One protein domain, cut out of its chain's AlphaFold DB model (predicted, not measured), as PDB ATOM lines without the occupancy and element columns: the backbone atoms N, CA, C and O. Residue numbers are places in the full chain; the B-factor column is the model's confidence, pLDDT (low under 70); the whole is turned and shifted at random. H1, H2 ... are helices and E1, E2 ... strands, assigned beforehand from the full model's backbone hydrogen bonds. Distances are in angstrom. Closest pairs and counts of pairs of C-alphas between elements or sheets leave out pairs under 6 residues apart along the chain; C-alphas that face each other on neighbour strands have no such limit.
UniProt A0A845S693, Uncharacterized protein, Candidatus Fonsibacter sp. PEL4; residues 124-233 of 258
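What this domain is: This is residues 124 to 233 of the 258 residues of an uncharacterized protein of Candidatus Fonsibacter sp. PEL4 (UniProt A0A845S693). A four-stranded sheet made of two hairpins, E1 with E2 and E3 with E4, has H4 along one face by its E1 edge, while H1 and H2, roughly side by side, reach away from the sheet. H3 lies crosswise to that pair, touching both helices and grazing the sheet. The printed part has 110 residues, with four named helices and four named strands in the order E1 E2 H1 H2 E3 E4 H3 H4. The sheet's order is E1 E2 E3 E4, all antiparallel, and the class is mixed, helices and strands. The whole is compact, with a radius of gyration of the C-alphas of 14.7 A and spans of 45 by 37 by 24 A.

How they stand to each other: E1, residues 130 to 132, and E2, residues 135 to 139, form an antiparallel hairpin, with N 130 and O 137 2.9 A apart. H1, residues 144 to 158, and H2, residues 166 to 180, are close but not clearly touching, at a shallow tilt of 19 degrees, opposite ways; their closest C-alphas, Phe 158 and Ile 170, are 7.8 A apart. Neither is on the sheet. E3, residues 183 to 190, is antiparallel to E2, with N 136 and O 187 2.8 A apart. It forms a hairpin with E4, residues 193 to 198, where N 188 and O 195 are 2.9 A apart. H3, residues 204 to 212, touches H2's residues 176 to 180 alone, about perpendicular at 79 degrees; the closest C-alphas, Val 176 and Ile 208, are 6.6 A apart. H3 and H1 only just touch, with 3 pairs of C-alphas within 8 A, made by H1's residues 150 to 154 alone; Gln 153 and Leu 204 have the closest C-alphas, 7.1 A apart. H3 only grazes the sheet, with residues 207 to 211. H4, residues 216 to 233, is on one face, giving two layers, a helix layer on a sheet; its height over the sheet is 8.5 A, and on the local plane it runs along the strands, at 12 degrees to E1. The closest C-alphas of E1 and H4, His 132 and Leu 218, are 5.9 A apart. In H1 and H3 every O i to N i+4 pair is within hydrogen-bond range; H2 has 9 of 11 and H4 13 of 14.

Where its parts are: E1 begins at C-alpha 130, (45.110, 15.576, 37.751). H1 measures 20.9 A, H2 20.7 A, E3 20.0 A and H4 25.7 A from first to last C-alpha. H4 ends at C-alpha 233, (56.456, 28.163, 24.983).

The domain as a whole: The C-alphas farthest apart, Glu 164 and Gly 192, are 45.8 A apart. The printed part has no cut, and no link is long. Residues 162 to 171 have pLDDT under 70.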
ATOM      1  N   ASN A 124      51.266  13.423  25.046       80.31
ATOM      2  CA  ASN A 124      51.313  12.522  26.203       80.31
ATOM      3  C   ASN A 124      52.206  13.045  27.342       80.31
ATOM      4  O   ASN A 124      52.042  12.657  28.500       80.31
ATOM      5  N   GLU A 125      53.163  13.920  27.030       78.44
ATOM      6  CA  GLU A 125      54.004  14.574  28.034       78.44
ATOM      7  C   GLU A 125      53.269  15.739  28.707       78.44
ATOM      8  O   GLU A 125      53.455  15.968  29.906       78.44
ATOM      9  N   TYR A 126      52.398  16.423  27.954       78.06
ATOM     10  CA  TYR A 126      51.791  17.700  28.332       78.06
ATOM     11  C   TYR A 126      50.290  17.665  28.621       78.06
ATOM     12  O   TYR A 126      49.776  18.689  29.043       78.06
ATOM     13  N   ILE A 127      49.569  16.559  28.416       83.81
ATOM     14  CA  ILE A 127      48.151  16.413  28.788       83.81
ATOM     15  C   ILE A 127      48.022  15.258  29.769       83.81
ATOM     16  O   ILE A 127      48.322  14.111  29.436       83.81
ATOM     17  N   LYS A 128      47.581  15.570  30.988       86.19
ATOM     18  CA  LYS A 128      47.361  14.591  32.057       86.19
ATOM     19  C   LYS A 128      46.183  15.009  32.914       86.19
ATOM     20  O   LYS A 128      46.095  16.170  33.308       86.19
ATOM     21  N   ASP A 129      45.321  14.058  33.233       92.88
ATOM     22  CA  ASP A 129      44.302  14.257  34.254       92.88
ATOM     23  C   ASP A 129      44.989  14.357  35.619       92.88
ATOM     24  O   ASP A 129      45.919  13.603  35.923       92.88
ATOM     25  N   ILE A 130      44.552  15.317  36.426       93.56
ATOM     26  CA  ILE A 130      45.110  15.576  37.751       93.56
ATOM     27  C   ILE A 130      44.032  15.214  38.757       93.56
ATOM     28  O   ILE A 130      42.954  15.803  38.732       93.56
ATOM     29  N   THR A 131      44.312  14.240  39.619       93.38
ATOM     30  CA  THR A 131      43.326  13.673  40.547       93.38
ATOM     31  C   THR A 131      43.800  13.818  41.980       93.38
ATOM     32  O   THR A 131      44.945  13.496  42.296       93.38
ATOM     33  N   HIS A 132      42.899  14.248  42.858       91.06
ATOM     34  CA  HIS A 132      43.125  14.277  44.294       91.06
ATOM     35  C   HIS A 132      41.835  13.904  45.030       91.06
ATOM     36  O   HIS A 132      40.848  14.640  44.977       91.06
ATOM     37  N   GLY A 133      41.841  12.756  45.712       88.38
ATOM     38  CA  GLY A 133      40.625  12.184  46.291       88.38
ATOM     39  C   GLY A 133      39.580  11.904  45.209       88.38
ATOM     40  O   GLY A 133      39.899  11.310  44.182       88.38
ATOM     41  N   ASP A 134      38.360  12.386  45.430       92.06
ATOM     42  CA  ASP A 134      37.214  12.170  44.542       92.06
ATOM     43  C   ASP A 134      37.064  13.235  43.446       92.06
ATOM     44  O   ASP A 134      36.017  13.285  42.805       92.06
ATOM     45  N   ILE A 135      38.060  14.108  43.245       95.12
ATOM     46  CA  ILE A 135      38.014  15.198  42.259       95.12
ATOM     47  C   ILE A 135      39.150  15.040  41.247       95.12
ATOM     48  O   ILE A 135      40.314  14.864  41.616       95.12
ATOM     49  N   THR A 136      38.814  15.182  39.965       95.88
ATOM     50  CA  THR A 136      39.752  15.140  38.839       95.88
ATOM     51  C   THR A 136      39.585  16.363  37.943       95.88
ATOM     52  O   THR A 136      38.499  16.619  37.420       95.88
ATOM     53  N   ILE A 137      40.677  17.088  37.692       97.00
ATOM     54  CA  ILE A 137      40.764  18.077  36.613       97.00
ATOM     55  C   ILE A 137      41.198  17.345  35.345       97.00
ATOM     56  O   ILE A 137      42.322  16.850  35.256       97.00
ATOM     57  N   VAL A 138      40.314  17.312  34.350       96.19
ATOM     58  CA  VAL A 138      40.639  16.858  32.997       96.19
ATOM     59  C   VAL A 138      41.285  18.021  32.265       96.19
ATOM     60  O   VAL A 138      40.633  19.042  32.011       96.19
ATOM     61  N   THR A 139      42.565  17.886  31.939       95.31
ATOM     62  CA  THR A 139      43.329  18.976  31.327       95.31
ATOM     63  C   THR A 139      43.198  18.986  29.805       95.31
ATOM     64  O   THR A 139      42.862  17.990  29.161       95.31
ATOM     65  N   LYS A 140      43.447  20.151  29.215       94.44
ATOM     66  CA  LYS A 140      43.622  20.350  27.777       94.44
ATOM     67  C   LYS A 140      44.681  21.410  27.528       94.44
ATOM     68  O   LYS A 140      45.062  22.153  28.431       94.44
ATOM     69  N   LEU A 141      45.098  21.506  26.275       94.06
ATOM     70  CA  LEU A 141      45.811  22.670  25.777       94.06
ATOM     71  C   LEU A 141      44.818  23.581  25.055       94.06
ATOM     72  O   LEU A 141      44.017  23.067  24.270       94.06
ATOM     73  N   PRO A 142      44.841  24.896  25.314       95.31
ATOM     74  CA  PRO A 142      43.930  25.817  24.659       95.31
ATOM     75  C   PRO A 142      44.249  25.946  23.168       95.31
ATOM     76  O   PRO A 142      45.415  26.009  22.758       95.31
ATOM     77  N   THR A 143      43.198  26.038  22.357       96.50
ATOM     78  CA  THR A 143      43.323  26.454  20.955       96.50
ATOM     79  C   THR A 143      43.494  27.973  20.863       96.50
ATOM     80  O   THR A 143      43.151  28.709  21.793       96.50
ATOM     81  N   LEU A 144      43.987  28.479  19.726       97.25
ATOM     82  CA  LEU A 144      44.027  29.929  19.482       97.25
ATOM     83  C   LEU A 144      42.624  30.557  19.498       97.25
ATOM     84  O   LEU A 144      42.461  31.698  19.932       97.25
ATOM     85  N   ASP A 145      41.604  29.819  19.056       95.50
ATOM     86  CA  ASP A 145      40.213  30.281  19.059       95.50
ATOM     87  C   ASP A 145      39.640  30.364  20.479       95.50
ATOM     88  O   ASP A 145      38.986  31.350  20.829       95.50
ATOM     89  N   GLU A 146      39.918  29.369  21.323       95.25
ATOM     90  CA  GLU A 146      39.514  29.376  22.730       95.25
ATOM     91  C   GLU A 146      40.205  30.503  23.508       95.25
ATOM     92  O   GLU A 146      39.532  31.244  24.230       95.25
ATOM     93  N   ASP A 147      41.518  30.683  23.312       95.94
ATOM     94  CA  ASP A 147      42.291  31.780  23.910       95.94
ATOM     95  C   ASP A 147      41.719  33.144  23.493       95.94
ATOM     96  O   ASP A 147      41.446  33.996  24.340       95.94
ATOM     97  N   THR A 148      41.429  33.321  22.201       96.38
ATOM     98  CA  THR A 148      40.810  34.540  21.654       96.38
ATOM     99  C   THR A 148      39.430  34.797  22.259       96.38
ATOM    100  O   THR A 148      39.128  35.917  22.672       96.38
ATOM    101  N   SER A 149      38.584  33.769  22.341       94.81
ATOM    102  CA  SER A 149      37.233  33.884  22.897       94.81
ATOM    103  C   SER A 149      37.254  34.294  24.370       94.81
ATOM    104  O   SER A 149      36.516  35.198  24.773       94.81
ATOM    105  N   ILE A 150      38.126  33.675  25.171       93.69
ATOM    106  CA  ILE A 150      38.281  34.000  26.594       93.69
ATOM    107  C   ILE A 150      38.841  35.415  26.765       93.69
ATOM    108  O   ILE A 150      38.288  36.185  27.548       93.69
ATOM    109  N   ASN A 151      39.853  35.804  25.986       93.12
ATOM    110  CA  ASN A 151      40.436  37.147  26.027       93.12
ATOM    111  C   ASN A 151      39.408  38.242  25.679       93.12
ATOM    112  O   ASN A 151      39.356  39.280  26.339       93.12
ATOM    113  N   ILE A 152      38.528  38.001  24.697       92.56
ATOM    114  CA  ILE A 152      37.437  38.928  24.352       92.56
ATOM    115  C   ILE A 152      36.418  39.042  25.494       92.56
ATOM    116  O   ILE A 152      35.951  40.142  25.794       92.56
ATOM    117  N   GLN A 153      36.041  37.926  26.126       90.62
ATOM    118  CA  GLN A 153      35.111  37.941  27.263       90.62
ATOM    119  C   GLN A 153      35.703  38.679  28.465       90.62
ATOM    120  O   GLN A 153      35.011  39.481  29.089       90.62
ATOM    121  N   LEU A 154      36.990  38.462  28.726       87.94
ATOM    122  CA  LEU A 154      37.744  39.145  29.763       87.94
ATOM    123  C   LEU A 154      37.792  40.657  29.511       87.94
ATOM    124  O   LEU A 154      37.399  41.433  30.374       87.94
ATOM    125  N   LYS A 155      38.143  41.094  28.295       86.31
ATOM    126  CA  LYS A 155      38.147  42.520  27.930       86.31
ATOM    127  C   LYS A 155      36.784  43.186  28.158       86.31
ATOM    128  O   LYS A 155      36.714  44.266  28.736       86.31
ATOM    129  N   LYS A 156      35.688  42.509  27.797       85.69
ATOM    130  CA  LYS A 156      34.317  42.994  28.050       85.69
ATOM    131  C   LYS A 156      33.970  43.094  29.534       85.69
ATOM    132  O   LYS A 156      33.110  43.894  29.896       85.69
ATOM    133  N   LEU A 157      34.559  42.251  30.380       80.19
ATOM    134  CA  LEU A 157      34.387  42.333  31.828       80.19
ATOM    135  C   LEU A 157      35.116  43.569  32.374       80.19
ATOM    136  O   LEU A 157      34.529  44.327  33.138       80.19
ATOM    137  N   PHE A 158      36.322  43.844  31.873       78.06
ATOM    138  CA  PHE A 158      37.130  45.005  32.259       78.06
ATOM    139  C   PHE A 158      36.517  46.336  31.826       78.06
ATOM    140  O   PHE A 158      36.486  47.276  32.610       78.06
ATOM    141  N   GLU A 159      35.968  46.423  30.612       77.00
ATOM    142  CA  GLU A 159      35.298  47.640  30.121       77.00
ATOM    143  C   GLU A 159      34.100  48.063  30.997       77.00
ATOM    144  O   GLU A 159      33.684  49.222  30.978       77.00
ATOM    145  N   LYS A 160      33.537  47.139  31.789       73.69
ATOM    146  CA  LYS A 160      32.443  47.421  32.732       73.69
ATOM    147  C   LYS A 160      32.934  47.949  34.083       73.69
ATOM    148  O   LYS A 160      32.122  48.459  34.859       73.69
ATOM    149  N   VAL A 161      34.224  47.829  34.381       72.50
ATOM    150  CA  VAL A 161      34.820  48.247  35.649       72.50
ATOM    151  C   VAL A 161      35.220  49.721  35.557       72.50
ATOM    152  O   VAL A 161      36.092  50.093  34.784       72.50
ATOM    153  N   LYS A 162      34.554  50.580  36.340       63.56
ATOM    154  CA  LYS A 162      34.787  52.040  36.369       63.56
ATOM    155  C   LYS A 162      35.664  52.519  37.535       63.56
ATOM    156  O   LYS A 162      35.873  53.718  37.662       63.56
ATOM    157  N   ASP A 163      36.101  51.610  38.402       68.25
ATOM    158  CA  ASP A 163      36.710  51.913  39.701       68.25
ATOM    159  C   ASP A 163      38.146  51.370  39.765       68.25
ATOM    160  O   ASP A 163      38.390  50.231  39.362       68.25
ATOM    161  N   GLU A 164      39.085  52.178  40.260       60.16
ATOM    162  CA  GLU A 164      40.506  51.832  40.342       60.16
ATOM    163  C   GLU A 164      40.800  50.739  41.378       60.16
ATOM    164  O   GLU A 164      41.704  49.937  41.160       60.16
ATOM    165  N   ASP A 165      40.030  50.613  42.463       60.59
ATOM    166  CA  ASP A 165      40.267  49.535  43.440       60.59
ATOM    167  C   ASP A 165      39.879  48.154  42.885       60.59
ATOM    168  O   ASP A 165      40.505  47.139  43.205       60.59
ATOM    169  N   LYS A 166      38.947  48.120  41.926       63.25
ATOM    170  CA  LYS A 166      38.615  46.907  41.169       63.25
ATOM    171  C   LYS A 166      39.716  46.496  40.182       63.25
ATOM    172  O   LYS A 166      39.746  45.335  39.784       63.25
ATOM    173  N   LEU A 167      40.664  47.381  39.835       60.97
ATOM    174  CA  LEU A 167      41.845  47.015  39.029       60.97
ATOM    175  C   LEU A 167      42.777  46.034  39.755       60.97
ATOM    176  O   LEU A 167      43.508  45.301  39.093       60.97
ATOM    177  N   LYS A 168      42.765  45.985  41.093       63.62
ATOM    178  CA  LYS A 168      43.565  45.006  41.852       63.62
ATOM    179  C   LYS A 168      42.911  43.626  41.885       63.62
ATOM    180  O   LYS A 168      43.612  42.637  41.685       63.62
ATOM    181  N   GLU A 169      41.592  43.557  42.083       66.31
ATOM    182  CA  GLU A 169      40.818  42.303  41.973       66.31
ATOM    183  C   GLU A 169      41.007  41.666  40.589       66.31
ATOM    184  O   GLU A 169      41.272  40.472  40.459       66.31
ATOM    185  N   ILE A 170      41.028  42.519  39.569       65.94
ATOM    186  CA  ILE A 170      41.325  42.202  38.175       65.94
ATOM    187  C   ILE A 170      42.628  41.404  37.990       65.94
ATOM    188  O   ILE A 170      42.649  40.467  37.198       65.94
ATOM    189  N   VAL A 171      43.720  41.715  38.701       67.75
ATOM    190  CA  VAL A 171      44.991  40.973  38.545       67.75
ATOM    191  C   VAL A 171      44.850  39.531  39.042       67.75
ATOM    192  O   VAL A 171      45.393  38.611  38.428       67.75
ATOM    193  N   GLY A 172      44.092  39.325  40.123       74.12
ATOM    194  CA  GLY A 172      43.747  37.991  40.616       74.12
ATOM    195  C   GLY A 172      42.886  37.222  39.612       74.12
ATOM    196  O   GLY A 172      43.166  36.057  39.323       74.12
ATOM    197  N   GLU A 173      41.906  37.894  39.004       78.06
ATOM    198  CA  GLU A 173      41.086  37.306  37.944       78.06
ATOM    199  C   GLU A 173      41.914  36.932  36.710       78.06
ATOM    200  O   GLU A 173      41.709  35.853  36.161       78.06
ATOM    201  N   LEU A 174      42.892  37.748  36.296       84.62
ATOM    202  CA  LEU A 174      43.781  37.417  35.173       84.62
ATOM    203  C   LEU A 174      44.503  36.090  35.391       84.62
ATOM    204  O   LEU A 174      44.591  35.275  34.472       84.62
ATOM    205  N   PHE A 175      44.993  35.861  36.609       86.69
ATOM    206  CA  PHE A 175      45.658  34.615  36.961       86.69
ATOM    207  C   PHE A 175      44.707  33.418  36.844       86.69
ATOM    208  O   PHE A 175      45.042  32.432  36.187       86.69
ATOM    209  N   VAL A 176      43.504  33.510  37.418       91.38
ATOM    210  CA  VAL A 176      42.500  32.436  37.335       91.38
ATOM    211  C   VAL A 176      42.074  32.188  35.888       91.38
ATOM    212  O   VAL A 176      42.027  31.043  35.438       91.38
ATOM    213  N   VAL A 177      41.808  33.255  35.135       91.38
ATOM    214  CA  VAL A 177      41.374  33.189  33.735       91.38
ATOM    215  C   VAL A 177      42.427  32.522  32.856       91.38
ATOM    216  O   VAL A 177      42.088  31.772  31.940       91.38
ATOM    217  N   GLU A 178      43.703  32.739  33.151       91.38
ATOM    218  CA  GLU A 178      44.789  32.083  32.437       91.38
ATOM    219  C   GLU A 178      44.849  30.576  32.715       91.38
ATOM    220  O   GLU A 178      45.104  29.784  31.807       91.38
ATOM    221  N   LEU A 179      44.559  30.165  33.950       94.56
ATOM    222  CA  LEU A 179      44.545  28.763  34.354       94.56
ATOM    223  C   LEU A 179      43.355  27.995  33.763       94.56
ATOM    224  O   LEU A 179      43.539  26.909  33.213       94.56
ATOM    225  N   ILE A 180      42.141  28.554  33.798       95.19
ATOM    226  CA  ILE A 180      40.933  27.859  33.309       95.19
ATOM    227  C   ILE A 180      40.981  27.522  31.811       95.19
ATOM    228  O   ILE A 180      40.279  26.609  31.376       95.19
ATOM    229  N   LYS A 181      41.825  28.202  31.018       95.19
ATOM    230  CA  LYS A 181      42.070  27.877  29.597       95.19
ATOM    231  C   LYS A 181      42.562  26.437  29.404       95.19
ATOM    232  O   LYS A 181      42.300  25.832  28.368       95.19
ATOM    233  N   PHE A 182      43.226  25.876  30.415       95.69
ATOM    234  CA  PHE A 182      43.779  24.522  30.406       95.69
ATOM    235  C   PHE A 182      42.831  23.459  30.971       95.69
ATOM    236  O   PHE A 182      43.197  22.286  31.040       95.69
ATOM    237  N   ILE A 183      41.616  23.832  31.382       96.38
ATOM    238  CA  ILE A 183      40.637  22.891  31.932       96.38
ATOM    239  C   ILE A 183      39.635  22.518  30.848       96.38
ATOM    240  O   ILE A 183      38.947  23.368  30.281       96.38
ATOM    241  N   LYS A 184      39.534  21.219  30.567       96.50
ATOM    242  CA  LYS A 184      38.475  20.659  29.725       96.50
ATOM    243  C   LYS A 184      37.223  20.392  30.548       96.50
ATOM    244  O   LYS A 184      36.125  20.760  30.145       96.50
ATOM    245  N   ALA A 185      37.394  19.740  31.692       97.25
ATOM    246  CA  ALA A 185      36.304  19.405  32.591       97.25
ATOM    247  C   ALA A 185      36.806  19.207  34.022       97.25
ATOM    248  O   ALA A 185      37.977  18.899  34.240       97.25
ATOM    249  N   ILE A 186      35.895  19.316  34.984       97.25
ATOM    250  CA  ILE A 186      36.103  18.847  36.355       97.25
ATOM    251  C   ILE A 186      35.156  17.675  36.580       97.25
ATOM    252  O   ILE A 186      33.946  17.811  36.395       97.25
ATOM    253  N   LYS A 187      35.710  16.530  36.964       96.56
ATOM    254  CA  LYS A 187      34.949  15.356  37.385       96.56
ATOM    255  C   LYS A 187      34.991  15.262  38.899       96.56
ATOM    256  O   LYS A 187      36.045  15.497  39.486       96.56
ATOM    257  N   PHE A 188      33.873  14.925  39.522       94.94
ATOM    258  CA  PHE A 188      33.840  14.683  40.957       94.94
ATOM    259  C   PHE A 188      32.741  13.707  41.355       94.94
ATOM    260  O   PHE A 188      31.684  13.658  40.725       94.94
ATOM    261  N   THR A 189      32.962  12.967  42.436       92.69
ATOM    262  CA  THR A 189      31.922  12.115  43.019       92.69
ATOM    263  C   THR A 189      31.166  12.877  44.101       92.69
ATOM    264  O   THR A 189      31.766  13.443  45.011       92.69
ATOM    265  N   SER A 190      29.838  12.881  44.021       87.69
ATOM    266  CA  SER A 190      28.969  13.384  45.086       87.69
ATOM    267  C   SER A 190      27.767  12.463  45.233       87.69
ATOM    268  O   SER A 190      27.219  12.001  44.233       87.69
ATOM    269  N   GLU A 191      27.404  12.130  46.474       88.19
ATOM    270  CA  GLU A 191      26.300  11.204  46.788       88.19
ATOM    271  C   GLU A 191      26.404   9.847  46.055       88.19
ATOM    272  O   GLU A 191      25.407   9.251  45.647       88.19
ATOM    273  N   GLY A 192      27.633   9.358  45.846       86.00
ATOM    274  CA  GLY A 192      27.898   8.101  45.137       86.00
ATOM    275  C   GLY A 192      27.690   8.155  43.617       86.00
ATOM    276  O   GLY A 192      27.694   7.106  42.976       86.00
ATOM    277  N   LYS A 193      27.509   9.346  43.030       91.81
ATOM    278  CA  LYS A 193      27.385   9.554  41.579       91.81
ATOM    279  C   LYS A 193      28.555  10.366  41.039       91.81
ATOM    280  O   LYS A 193      28.951  11.366  41.637       91.81
ATOM    281  N   GLU A 194      29.069   9.953  39.884       93.94
ATOM    282  CA  GLU A 194      30.036  10.739  39.120       93.94
ATOM    283  C   GLU A 194      29.319  11.933  38.475       93.94
ATOM    284  O   GLU A 194      28.309  11.783  37.788       93.94
ATOM    285  N   ASN A 195      29.847  13.128  38.714       95.50
ATOM    286  CA  ASN A 195      29.399  14.377  38.127       95.50
ATOM    287  C   ASN A 195      30.511  14.931  37.242       95.50
ATOM    288  O   ASN A 195      31.694  14.813  37.565       95.50
ATOM    289  N   ILE A 196      30.129  15.561  36.133       96.62
ATOM    290  CA  ILE A 196      31.069  16.154  35.183       96.62
ATOM    291  C   ILE A 196      30.620  17.576  34.880       96.62
ATOM    292  O   ILE A 196      29.529  17.801  34.362       96.62
ATOM    293  N   ILE A 197      31.491  18.537  35.172       96.81
ATOM    294  CA  ILE A 197      31.347  19.928  34.752       96.81
ATOM    295  C   ILE A 197      32.232  20.122  33.525       96.81
ATOM    296  O   ILE A 197      33.456  20.174  33.638       96.81
ATOM    297  N   ASN A 198      31.622  20.220  32.347       96.75
ATOM    298  CA  ASN A 198      32.329  20.511  31.106       96.75
ATOM    299  C   ASN A 198      32.531  22.023  30.959       96.75
ATOM    300  O   ASN A 198      31.570  22.791  30.939       96.75
ATOM    301  N   PHE A 199      33.783  22.461  30.836       95.44
ATOM    302  CA  PHE A 199      34.102  23.889  30.810       95.44
ATOM    303  C   PHE A 199      33.616  24.565  29.531       95.44
ATOM    304  O   PHE A 199      33.329  25.758  29.552       95.44
ATOM    305  N   ASN A 200      33.476  23.839  28.424       91.12
ATOM    306  CA  ASN A 200      32.987  24.436  27.181       91.12
ATOM    307  C   ASN A 200      31.515  24.880  27.273       91.12
ATOM    308  O   ASN A 200      31.116  25.771  26.526       91.12
ATOM    309  N   ASP A 201      30.760  24.342  28.233       94.31
ATOM    310  CA  ASP A 201      29.333  24.626  28.425       94.31
ATOM    311  C   ASP A 201      29.083  25.783  29.418       94.31
ATOM    312  O   ASP A 201      27.942  26.181  29.647       94.31
ATOM    313  N   LEU A 202      30.148  26.338  30.012       94.81
ATOM    314  CA  LEU A 202      30.080  27.366  31.052       94.81
ATOM    315  C   LEU A 202      30.404  28.778  30.535       94.81
ATOM    316  O   LEU A 202      31.296  28.977  29.701       94.81
ATOM    317  N   SER A 203      29.755  29.785  31.129       92.81
ATOM    318  CA  SER A 203      30.168  31.190  31.013       92.81
ATOM    319  C   SER A 203      31.517  31.442  31.702       92.81
ATOM    320  O   SER A 203      31.947  30.657  32.549       92.81
ATOM    321  N   LEU A 204      32.199  32.551  31.377       90.69
ATOM    322  CA  LEU A 204      33.472  32.908  32.022       90.69
ATOM    323  C   LEU A 204      33.352  32.980  33.555       90.69
ATOM    324  O   LEU A 204      34.159  32.384  34.259       90.69
ATOM    325  N   GLU A 205      32.303  33.626  34.068       90.06
ATOM    326  CA  GLU A 205      32.038  33.722  35.511       90.06
ATOM    327  C   GLU A 205      31.804  32.346  36.155       90.06
ATOM    328  O   GLU A 205      32.265  32.088  37.266       90.06
ATOM    329  N   GLN A 206      31.107  31.436  35.464       94.44
ATOM    330  CA  GLN A 206      30.889  30.070  35.950       94.44
ATOM    331  C   GLN A 206      32.185  29.254  35.962       94.44
ATOM    332  O   GLN A 206      32.402  28.491  36.899       94.44
ATOM    333  N   LYS A 207      33.060  29.427  34.961       95.19
ATOM    334  CA  LYS A 207      34.387  28.788  34.925       95.19
ATOM    335  C   LYS A 207      35.256  29.233  36.097       95.19
ATOM    336  O   LYS A 207      35.866  28.383  36.738       95.19
ATOM    337  N   ILE A 208      35.281  30.538  36.381       92.69
ATOM    338  CA  ILE A 208      36.012  31.115  37.520       92.69
ATOM    339  C   ILE A 208      35.495  30.500  38.825       92.69
ATOM    340  O   ILE A 208      36.266  29.876  39.549       92.69
ATOM    341  N   LYS A 209      34.178  30.544  39.064       93.75
ATOM    342  CA  LYS A 209      33.560  29.964  40.272       93.75
ATOM    343  C   LYS A 209      33.831  28.467  40.427       93.75
ATOM    344  O   LYS A 209      34.107  27.999  41.531       93.75
ATOM    345  N   ALA A 210      33.747  27.706  39.335       94.81
ATOM    346  CA  ALA A 210      34.039  26.277  39.348       94.81
ATOM    347  C   ALA A 210      35.502  26.009  39.729       94.81
ATOM    348  O   ALA A 210      35.766  25.098  40.507       94.81
ATOM    349  N   PHE A 211      36.437  26.816  39.218       94.31
ATOM    350  CA  PHE A 211      37.858  26.704  39.535       94.31
ATOM    351  C   PHE A 211      38.188  27.091  40.982       94.31
ATOM    352  O   PHE A 211      38.919  26.374  41.658       94.31
ATOM    353  N   GLU A 212      37.610  28.180  41.486       92.88
ATOM    354  CA  GLU A 212      37.811  28.642  42.867       92.88
ATOM    355  C   GLU A 212      37.254  27.669  43.917       92.88
ATOM    356  O   GLU A 212      37.668  27.695  45.074       92.88
ATOM    357  N   SER A 213      36.340  26.782  43.514       92.44
ATOM    358  CA  SER A 213      35.761  25.751  44.383       92.44
ATOM    359  C   SER A 213      36.652  24.508  44.532       92.44
ATOM    360  O   SER A 213      36.315  23.595  45.287       92.44
ATOM    361  N   ILE A 214      37.768  24.429  43.799       92.44
ATOM    362  CA  ILE A 214      38.663  23.268  43.809       92.44
ATOM    363  C   ILE A 214      39.561  23.283  45.064       92.44
ATOM    364  O   ILE A 214      40.072  24.339  45.442       92.44
ATOM    365  N   PRO A 215      39.849  22.121  45.691       90.94
ATOM    366  CA  PRO A 215      40.810  22.039  46.788       90.94
ATOM    367  C   PRO A 215      42.207  22.554  46.418       90.94
ATOM    368  O   PRO A 215      42.745  22.250  45.351       90.94
ATOM    369  N   MET A 216      42.855  23.255  47.354       88.88
ATOM    370  CA  MET A 216      44.178  23.853  47.128       88.88
ATOM    371  C   MET A 216      45.266  22.824  46.776       88.88
ATOM    372  O   MET A 216      46.177  23.132  46.008       88.88
ATOM    373  N   SER A 217      45.166  21.595  47.297       87.88
ATOM    374  CA  SER A 217      46.088  20.503  46.954       87.88
ATOM    375  C   SER A 217      46.056  20.178  45.460       87.88
ATOM    376  O   SER A 217      47.108  20.014  44.848       87.88
ATOM    377  N   LEU A 218      44.867  20.170  44.856       92.44
ATOM    378  CA  LEU A 218      44.692  19.925  43.428       92.44
ATOM    379  C   LEU A 218      45.122  21.135  42.582       92.44
ATOM    380  O   LEU A 218      45.723  20.971  41.520       92.44
ATOM    381  N   ASN A 219      44.882  22.352  43.082       92.19
ATOM    382  CA  ASN A 219      45.333  23.586  42.438       92.19
ATOM    383  C   ASN A 219      46.865  23.640  42.287       92.19
ATOM    384  O   ASN A 219      47.362  24.026  41.233       92.19
ATOM    385  N   TYR A 220      47.630  23.217  43.299       91.50
ATOM    386  CA  TYR A 220      49.097  23.218  43.228       91.50
ATOM    387  C   TYR A 220      49.630  22.374  42.058       91.50
ATOM    388  O   TYR A 220      50.448  22.847  41.261       91.50
ATOM    389  N   ASP A 221      49.134  21.144  41.915       92.25
ATOM    390  CA  ASP A 221      49.545  20.242  40.838       92.25
ATOM    391  C   ASP A 221      49.107  20.758  39.464       92.25
ATOM    392  O   ASP A 221      49.868  20.687  38.493       92.25
ATOM    393  N   PHE A 222      47.921  21.364  39.391       94.62
ATOM    394  CA  PHE A 222      47.424  21.988  38.172       94.62
ATOM    395  C   PHE A 222      48.230  23.218  37.745       94.62
ATOM    396  O   PHE A 222      48.603  23.345  36.578       94.62
ATOM    397  N   VAL A 223      48.606  24.088  38.680       94.25
ATOM    398  CA  VAL A 223      49.499  25.215  38.386       94.25
ATOM    399  C   VAL A 223      50.852  24.715  37.873       94.25
ATOM    400  O   VAL A 223      51.405  25.286  36.932       94.25
ATOM    401  N   ASN A 224      51.388  23.630  38.435       92.12
ATOM    402  CA  ASN A 224      52.638  23.033  37.957       92.12
ATOM    403  C   ASN A 224      52.509  22.437  36.551       92.12
ATOM    404  O   ASN A 224      53.445  22.539  35.756       92.12
ATOM    405  N   PHE A 225      51.358  21.849  36.228       92.69
ATOM    406  CA  PHE A 225      51.026  21.423  34.873       92.69
ATOM    407  C   PHE A 225      51.071  22.602  33.888       92.69
ATOM    408  O   PHE A 225      51.816  22.546  32.906       92.69
ATOM    409  N   VAL A 226      50.377  23.705  34.190       94.31
ATOM    410  CA  VAL A 226      50.362  24.898  33.324       94.31
ATOM    411  C   VAL A 226      51.765  25.495  33.183       94.31
ATOM    412  O   VAL A 226      52.189  25.833  32.078       94.31
ATOM    413  N   LYS A 227      52.541  25.560  34.274       93.00
ATOM    414  CA  LYS A 227      53.931  26.047  34.245       93.00
ATOM    415  C   LYS A 227      54.817  25.244  33.298       93.00
ATOM    416  O   LYS A 227      55.565  25.849  32.542       93.00
ATOM    417  N   LYS A 228      54.732  23.908  33.298       90.56
ATOM    418  CA  LYS A 228      55.523  23.063  32.379       90.56
ATOM    419  C   LYS A 228      55.257  23.414  30.920       90.56
ATOM    420  O   LYS A 228      56.192  23.477  30.125       90.56
ATOM    421  N   PHE A 229      53.998  23.673  30.587       90.12
ATOM    422  CA  PHE A 229      53.613  24.097  29.251       90.12
ATOM    423  C   PHE A 229      54.124  25.508  28.916       90.12
ATOM    424  O   PHE A 229      54.716  25.711  27.860       90.12
ATOM    425  N   ARG A 230      54.001  26.471  29.839       91.44
ATOM    426  CA  ARG A 230      54.548  27.830  29.651       91.44
ATOM    427  C   ARG A 230      56.070  27.838  29.504       91.44
ATOM    428  O   ARG A 230      56.603  28.609  28.716       91.44
ATOM    429  N   THR A 231      56.779  26.951  30.200       91.31
ATOM    430  CA  THR A 231      58.228  26.779  30.024       91.31
ATOM    431  C   THR A 231      58.581  26.323  28.609       91.31
ATOM    432  O   THR A 231      59.560  26.808  28.049       91.31
ATOM    433  N   LEU A 232      57.784  25.430  28.011       91.06
ATOM    434  CA  LEU A 232      57.977  25.027  26.619       91.06
ATOM    435  C   LEU A 232      57.795  26.220  25.673       91.06
ATOM    436  O   LEU A 232      58.672  26.470  24.849       91.06
ATOM    437  N   GLU A 233      56.701  26.973  25.809       91.06
ATOM    438  CA  GLU A 233      56.456  28.163  24.983       91.06
ATOM    439  C   GLU A 233      57.591  29.191  25.110       91.06
ATOM    440  O   GLU A 233      58.082  29.694  24.103       91.06
TER     441      GLU A 233